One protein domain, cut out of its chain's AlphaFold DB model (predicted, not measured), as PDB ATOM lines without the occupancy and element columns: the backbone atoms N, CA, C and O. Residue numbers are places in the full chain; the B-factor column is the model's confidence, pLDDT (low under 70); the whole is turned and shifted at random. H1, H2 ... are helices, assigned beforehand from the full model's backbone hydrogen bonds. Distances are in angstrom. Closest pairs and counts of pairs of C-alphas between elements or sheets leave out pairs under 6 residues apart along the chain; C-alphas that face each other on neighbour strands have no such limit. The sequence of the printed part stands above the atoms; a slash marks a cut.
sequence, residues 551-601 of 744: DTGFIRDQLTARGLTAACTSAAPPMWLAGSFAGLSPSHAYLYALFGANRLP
ATOM      1  N   ASP A 551     -48.043 -14.957  -7.398       94.81
ATOM      2  CA  ASP A 551     -48.663 -13.702  -7.816       94.81
ATOM      3  C   ASP A 551     -48.611 -13.565  -9.346       94.81
ATOM      4  O   ASP A 551     -47.669 -13.034  -9.941       94.81
ATOM      5  N   THR A 552     -49.643 -14.090 -10.004       94.38
ATOM      6  CA  THR A 552     -49.804 -14.025 -11.463       94.38
ATOM      7  C   THR A 552     -50.002 -12.587 -11.958       94.38
ATOM      8  O   THR A 552     -49.582 -12.255 -13.069       94.38
ATOM      9  N   GLY A 553     -50.642 -11.730 -11.152       93.19
ATOM     10  CA  GLY A 553     -50.876 -10.323 -11.487       93.19
ATOM     11  C   GLY A 553     -49.562  -9.556 -11.555       93.19
ATOM     12  O   GLY A 553     -49.272  -8.927 -12.568       93.19
ATOM     13  N   PHE A 554     -48.713  -9.737 -10.543       94.19
ATOM     14  CA  PHE A 554     -47.361  -9.192 -10.521       94.19
ATOM     15  C   PHE A 554     -46.562  -9.583 -11.768       94.19
ATOM     16  O   PHE A 554     -45.965  -8.719 -12.402       94.19
ATOM     17  N   ILE A 555     -46.575 -10.856 -12.190       95.50
ATOM     18  CA  ILE A 555     -45.838 -11.257 -13.402       95.50
ATOM     19  C   ILE A 555     -46.415 -10.621 -14.659       95.50
ATOM     20  O   ILE A 555     -45.646 -10.186 -15.514       95.50
ATOM     21  N   ARG A 556     -47.742 -10.518 -14.778       93.94
ATOM     22  CA  ARG A 556     -48.375  -9.819 -15.905       93.94
ATOM     23  C   ARG A 556     -47.937  -8.356 -15.976       93.94
ATOM     24  O   ARG A 556     -47.631  -7.864 -17.064       93.94
ATOM     25  N   ASP A 557     -47.855  -7.691 -14.831       95.12
ATOM     26  CA  ASP A 557     -47.426  -6.300 -14.746       95.12
ATOM     27  C   ASP A 557     -45.941  -6.161 -15.118       95.12
ATOM     28  O   ASP A 557     -45.583  -5.339 -15.964       95.12
ATOM     29  N   GLN A 558     -45.076  -7.031 -14.587       95.19
ATOM     30  CA  GLN A 558     -43.651  -7.073 -14.943       95.19
ATOM     31  C   GLN A 558     -43.441  -7.350 -16.437       95.19
ATOM     32  O   GLN A 558     -42.608  -6.701 -17.075       95.19
ATOM     33  N   LEU A 559     -44.211  -8.278 -17.017       93.00
ATOM     34  CA  LEU A 559     -44.188  -8.559 -18.448       93.00
ATOM     35  C   LEU A 559     -44.592  -7.328 -19.245       93.00
ATOM     36  O   LEU A 559     -43.858  -6.963 -20.154       93.00
ATOM     37  N   THR A 560     -45.691  -6.666 -18.882       93.44
ATOM     38  CA  THR A 560     -46.205  -5.470 -19.570       93.44
ATOM     39  C   THR A 560     -45.200  -4.319 -19.537       93.44
ATOM     40  O   THR A 560     -44.961  -3.672 -20.557       93.44
ATOM     41  N   ALA A 561     -44.573  -4.074 -18.387       94.19
ATOM     42  CA  ALA A 561     -43.644  -2.967 -18.206       94.19
ATOM     43  C   ALA A 561     -42.257  -3.244 -18.816       94.19
ATOM     44  O   ALA A 561     -41.716  -2.446 -19.594       94.19
ATOM     45  N   ARG A 562     -41.672  -4.404 -18.496       91.50
ATOM     46  CA  ARG A 562     -40.226  -4.655 -18.636       91.50
ATOM     47  C   ARG A 562     -39.869  -5.785 -19.604       91.50
ATOM     48  O   ARG A 562     -38.726  -5.858 -20.039       91.50
ATOM     49  N   GLY A 563     -40.823  -6.633 -19.978       90.19
ATOM     50  CA  GLY A 563     -40.632  -7.688 -20.978       90.19
ATOM     51  C   GLY A 563     -40.264  -9.029 -20.367       90.19
ATOM     52  O   GLY A 563     -40.024  -9.130 -19.166       90.19
ATOM     53  N   LEU A 564     -40.237 -10.077 -21.195       91.56
ATOM     54  CA  LEU A 564     -40.083 -11.462 -20.735       91.56
ATOM     55  C   LEU A 564     -38.794 -11.682 -19.938       91.56
ATOM     56  O   LEU A 564     -38.849 -12.134 -18.794       91.56
ATOM     57  N   THR A 565     -37.645 -11.326 -20.513       90.06
ATOM     58  CA  THR A 565     -36.331 -11.530 -19.885       90.06
ATOM     59  C   THR A 565     -36.220 -10.780 -18.557       90.06
ATOM     60  O   THR A 565     -35.803 -11.350 -17.551       90.06
ATOM     61  N   ALA A 566     -36.666  -9.522 -18.513       90.69
ATOM     62  CA  ALA A 566     -36.637  -8.726 -17.292       90.69
ATOM     63  C   ALA A 566     -37.618  -9.256 -16.232       90.69
ATOM     64  O   ALA A 566     -37.243  -9.372 -15.062       90.69
ATOM     65  N   ALA A 567     -38.828  -9.663 -16.630       92.81
ATOM     66  CA  ALA A 567     -39.812 -10.270 -15.735       92.81
ATOM     67  C   ALA A 567     -39.287 -11.571 -15.108       92.81
ATOM     68  O   ALA A 567     -39.500 -11.813 -13.916       92.81
ATOM     69  N   CYS A 568     -38.510 -12.366 -15.855       93.12
ATOM     70  CA  CYS A 568     -37.848 -13.558 -15.322       93.12
ATOM     71  C   CYS A 568     -36.853 -13.226 -14.196       93.12
ATOM     72  O   CYS A 568     -36.573 -14.088 -13.367       93.12
ATOM     73  N   THR A 569     -36.356 -11.987 -14.097       92.12
ATOM     74  CA  THR A 569     -35.400 -11.504 -13.071       92.12
ATOM     75  C   THR A 569     -36.025 -10.684 -11.933       92.12
ATOM     76  O   THR A 569     -35.302 -10.184 -11.079       92.12
ATOM     77  N   SER A 570     -37.359 -10.613 -11.858       92.44
ATOM     78  CA  SER A 570     -38.087  -9.875 -10.808       92.44
ATOM     79  C   SER A 570     -37.757 -10.316  -9.373       92.44
ATOM     80  O   SER A 570     -37.788 -11.507  -9.051       92.44
ATOM     81  N   ALA A 571     -37.460  -9.367  -8.494       87.44
ATOM     82  CA  ALA A 571     -37.213  -9.630  -7.082       87.44
ATOM     83  C   ALA A 571     -38.446 -10.240  -6.392       87.44
ATOM     84  O   ALA A 571     -39.579 -10.019  -6.813       87.44
ATOM     85  N   ALA A 572     -38.211 -11.018  -5.336       83.69
ATOM     86  CA  ALA A 572     -39.283 -11.531  -4.490       83.69
ATOM     87  C   ALA A 572     -39.820 -10.427  -3.551       83.69
ATOM     88  O   ALA A 572     -39.045  -9.540  -3.174       83.69
ATOM     89  N   PRO A 573     -41.090 -10.498  -3.101       86.81
ATOM     90  CA  PRO A 573     -42.127 -11.481  -3.459       86.81
ATOM     91  C   PRO A 573     -42.687 -11.290  -4.889       86.81
ATOM     92  O   PRO A 573     -42.547 -10.197  -5.431       86.81
ATOM     93  N   PRO A 574     -43.334 -12.311  -5.499       93.00
ATOM     94  CA  PRO A 574     -43.700 -13.623  -4.945       93.00
ATOM     95  C   PRO A 574     -42.506 -14.575  -4.779       93.00
ATOM     96  O   PRO A 574     -41.473 -14.417  -5.425       93.00
ATOM     97  N   MET A 575     -42.643 -15.573  -3.901       93.81
ATOM     98  CA  MET A 575     -41.549 -16.497  -3.548       93.81
ATOM     99  C   MET A 575     -41.425 -17.719  -4.471       93.81
ATOM    100  O   MET A 575     -40.428 -18.438  -4.409       93.81
ATOM    101  N   TRP A 576     -42.409 -17.955  -5.340       95.88
ATOM    102  CA  TRP A 576     -42.377 -18.993  -6.366       95.88
ATOM    103  C   TRP A 576     -42.686 -18.391  -7.731       95.88
ATOM    104  O   TRP A 576     -43.788 -18.474  -8.276       95.88
ATOM    105  N   LEU A 577     -41.669 -17.737  -8.285       95.69
ATOM    106  CA  LEU A 577     -41.791 -16.989  -9.527       95.69
ATOM    107  C   LEU A 577     -42.199 -17.885 -10.698       95.69
ATOM    108  O   LEU A 577     -43.079 -17.509 -11.467       95.69
ATOM    109  N   ALA A 578     -41.618 -19.080 -10.806       96.69
ATOM    110  CA  ALA A 578     -41.979 -20.029 -11.855       96.69
ATOM    111  C   ALA A 578     -43.449 -20.457 -11.778       96.69
ATOM    112  O   ALA A 578     -44.118 -20.546 -12.805       96.69
ATOM    113  N   GLY A 579     -43.962 -20.679 -10.563       96.81
ATOM    114  CA  GLY A 579     -45.375 -20.964 -10.346       96.81
ATOM    115  C   GLY A 579     -46.258 -19.798 -10.794       96.81
ATOM    116  O   GLY A 579     -47.276 -20.014 -11.443       96.81
ATOM    117  N   SER A 580     -45.835 -18.556 -10.538       97.12
ATOM    118  CA  SER A 580     -46.546 -17.354 -10.997       97.12
ATOM    119  C   SER A 580     -46.548 -17.219 -12.527       97.12
ATOM    120  O   SER A 580     -47.562 -16.839 -13.107       97.12
ATOM    121  N   PHE A 581     -45.449 -17.585 -13.203       97.56
ATOM    122  CA  PHE A 581     -45.409 -17.703 -14.668       97.56
ATOM    123  C   PHE A 581     -46.335 -18.817 -15.173       97.56
ATOM    124  O   PHE A 581     -47.050 -18.624 -16.155       97.56
ATOM    125  N   ALA A 582     -46.362 -19.967 -14.502       96.56
ATOM    126  CA  ALA A 582     -47.240 -21.075 -14.867       96.56
ATOM    127  C   ALA A 582     -48.726 -20.743 -14.673       96.56
ATOM    128  O   ALA A 582     -49.549 -21.148 -15.490       96.56
ATOM    129  N   GLY A 583     -49.049 -19.913 -13.678       95.31
ATOM    130  CA  GLY A 583     -50.379 -19.342 -13.485       95.31
ATOM    131  C   GLY A 583     -50.839 -18.406 -14.612       95.31
ATOM    132  O   GLY A 583     -52.035 -18.144 -14.712       95.31
ATOM    133  N   LEU A 584     -49.931 -17.907 -15.469       93.75
ATOM    134  CA  LEU A 584     -50.305 -17.204 -16.704       93.75
ATOM    135  C   LEU A 584     -50.668 -18.191 -17.812       93.75
ATOM    136  O   LEU A 584     -51.732 -18.075 -18.415       93.75
ATOM    137  N   SER A 585     -49.763 -19.125 -18.114       92.62
ATOM    138  CA  SER A 585     -50.018 -20.253 -19.015       92.62
ATOM    139  C   SER A 585     -48.893 -21.298 -18.958       92.62
ATOM    140  O   SER A 585     -47.751 -20.968 -18.613       92.62
ATOM    141  N   PRO A 586     -49.142 -22.541 -19.419       90.00
ATOM    142  CA  PRO A 586     -48.092 -23.552 -19.569       90.00
ATOM    143  C   PRO A 586     -46.926 -23.107 -20.469       90.00
ATOM    144  O   PRO A 586     -45.779 -23.481 -20.232       90.00
ATOM    145  N   SER A 587     -47.192 -22.276 -21.484       92.06
ATOM    146  CA  SER A 587     -46.150 -21.730 -22.365       92.06
ATOM    147  C   SER A 587     -45.231 -20.756 -21.627       92.06
ATOM    148  O   SER A 587     -44.016 -20.822 -21.795       92.06
ATOM    149  N   HIS A 588     -45.784 -19.889 -20.771       94.31
ATOM    150  CA  HIS A 588     -44.997 -18.981 -19.931       94.31
ATOM    151  C   HIS A 588     -44.147 -19.743 -18.910       94.31
ATOM    152  O   HIS A 588     -42.984 -19.392 -18.713       94.31
ATOM    153  N   ALA A 589     -44.681 -20.826 -18.331       94.50
ATOM    154  CA  ALA A 589     -43.903 -21.732 -17.484       94.50
ATOM    155  C   ALA A 589     -42.682 -22.291 -18.230       94.50
ATOM    156  O   ALA A 589     -41.562 -22.266 -17.724       94.50
ATOM    157  N   TYR A 590     -42.884 -22.756 -19.468       94.62
ATOM    158  CA  TYR A 590     -41.801 -23.318 -20.269       94.62
ATOM    159  C   TYR A 590     -40.763 -22.265 -20.683       94.62
ATOM    160  O   TYR A 590     -39.567 -22.537 -20.621       94.62
ATOM    161  N   LEU A 591     -41.185 -21.045 -21.028       94.62
ATOM    162  CA  LEU A 591     -40.271 -19.927 -21.298       94.62
ATOM    163  C   LEU A 591     -39.421 -19.575 -20.071       94.62
ATOM    164  O   LEU A 591     -38.212 -19.375 -20.197       94.62
ATOM    165  N   TYR A 592     -40.022 -19.570 -18.879       95.31
ATOM    166  CA  TYR A 592     -39.286 -19.378 -17.631       95.31
ATOM    167  C   TYR A 592     -38.290 -20.521 -17.370       95.31
ATOM    168  O   TYR A 592     -37.150 -20.273 -16.980       95.31
ATOM    169  N   ALA A 593     -38.670 -21.774 -17.643       94.94
ATOM    170  CA  ALA A 593     -37.763 -22.917 -17.538       94.94
ATOM    171  C   ALA A 593     -36.587 -22.825 -18.531       94.94
ATOM    172  O   ALA A 593     -35.448 -23.104 -18.156       94.94
ATOM    173  N   LEU A 594     -36.825 -22.368 -19.767       94.81
ATOM    174  CA  LEU A 594     -35.765 -22.091 -20.747       94.81
ATOM    175  C   LEU A 594     -34.829 -20.982 -20.266       94.81
ATOM    176  O   LEU A 594     -33.611 -21.128 -20.378       94.81
ATOM    177  N   PHE A 595     -35.368 -19.905 -19.686       93.62
ATOM    178  CA  PHE A 595     -34.558 -18.861 -19.055       93.62
ATOM    179  C   PHE A 595     -33.700 -19.448 -17.929       93.62
ATOM    180  O   PHE A 595     -32.490 -19.223 -17.883       93.62
ATOM    181  N   GLY A 596     -34.300 -20.279 -17.072       90.75
ATOM    182  CA  GLY A 596     -33.613 -20.963 -15.979       90.75
ATOM    183  C   GLY A 596     -32.522 -21.936 -16.434       90.75
ATOM    184  O   GLY A 596     -31.545 -22.138 -15.719       90.75
ATOM    185  N   ALA A 597     -32.642 -22.485 -17.643       91.56
ATOM    186  CA  ALA A 597     -31.644 -23.342 -18.283       91.56
ATOM    187  C   ALA A 597     -30.586 -22.569 -19.098       91.56
ATOM    188  O   ALA A 597     -29.726 -23.190 -19.723       91.56
ATOM    189  N   ASN A 598     -30.643 -21.230 -19.121       90.88
ATOM    190  CA  ASN A 598     -29.852 -20.373 -20.014       90.88
ATOM    191  C   ASN A 598     -30.016 -20.750 -21.505       90.88
ATOM    192  O   ASN A 598     -29.061 -20.775 -22.282       90.88
ATOM    193  N   ARG A 599     -31.244 -21.116 -21.890       91.06
ATOM    194  CA  ARG A 599     -31.656 -21.511 -23.249       91.06
ATOM    195  C   ARG A 599     -32.679 -20.556 -23.862       91.06
ATOM    196  O   ARG A 599     -33.230 -20.865 -24.913       91.06
ATOM    197  N   LEU A 600     -32.941 -19.422 -23.210       90.19
ATOM    198  CA  LEU A 600     -33.794 -18.356 -23.725       90.19
ATOM    199  C   LEU A 600     -32.902 -17.239 -24.300       90.19
ATOM    200  O   LEU A 600     -32.399 -16.422 -23.528       90.19
ATOM    201  N   PRO A 601     -32.635 -17.228 -25.616       85.00
ATOM    202  CA  PRO A 601     -31.776 -16.221 -26.229       85.00
ATOM    203  C   PRO A 601     -32.451 -14.845 -26.178       85.00
ATOM    204  O   PRO A 601     -33.624 -14.707 -26.531       85.00
TER     205      PRO A 601
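This is residues 551 to 601 of the 744 residues of an uncharacterized protein of Bradyrhizobium diazoefficiens (UniProt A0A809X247). Look for a small cluster of four short helices: the two longest, H1 and H4, stand on opposite sides of it, and the shorter H2 and H3 lie between them, so that the four make a small ring with its weakest join between H2 and H4. H3 and H4 fold into a helical hairpin, H2 packs on H1, and residues 569 to 576 lead from H2 across to H3. The printed part has 51 residues with four named helices, in the order H1, H2, H3, H4, and no named strand; the class is all helix. The whole is compact, with a radius of gyration of the C-alphas of 9.6 A, and its outline is rounded, spanning 24 by 19 by 17 A.

Find C-alpha 552 at (-49.804, -14.025, -11.463); from there H1, residues 552 to 562, runs 15.2 A to C-alpha 562 at (-40.226, -4.655, -18.636). The other helix of 11 residues is H4, residues 586 to 596, which runs 15.1 A and ends at C-alpha 596, at (-33.613, -20.963, -15.979). Between these two in the chain, look for H2 at residues 564 to 568, 6.2 A long, and for H3 at residues 577 to 582, 8.7 A long.

Start at H1, which touches H2; their closest C-alphas are those of Gln 558 and Ala 567, 5.1 A apart. At Thr 552 you will find H1 touching H3 as well, with the C-alpha of Ser 580 4.7 A away, and the lines of these two helices are about perpendicular, at 80 degrees. Go on to the hairpin of H3 and H4, which touch with 10 pairs of C-alphas within 8 A, the closest being those of Ala 582 and Ala 589 at 4.3 A. They run opposite ways at a shallow tilt of 34 degrees, only just short of steep. H2 and H4 only just touch, with 3 pairs of C-alphas within 8 A, the closest being those of Cys 568 and Tyr 592 at 6.4 A. H2 and H3 are close but not clearly touching, with the C-alphas of Cys 568 and Leu 577 7.8 A apart. H1 and H4 are apart. In the backbones of H1, H2, H3 and H4, every O i to N i+4 pair is within hydrogen-bond range.

Look at Pro 573 and Pro 601 for the two C-alphas farthest apart, 25.5 A from each other. The printed part has no cut. The links from H1 to H2 and from H3 to H4 are tight, and the link from H2 to H3, of 8 residues, is short; no link is long. The mean pLDDT of the printed part is 93.0, and no printed residue is under 70.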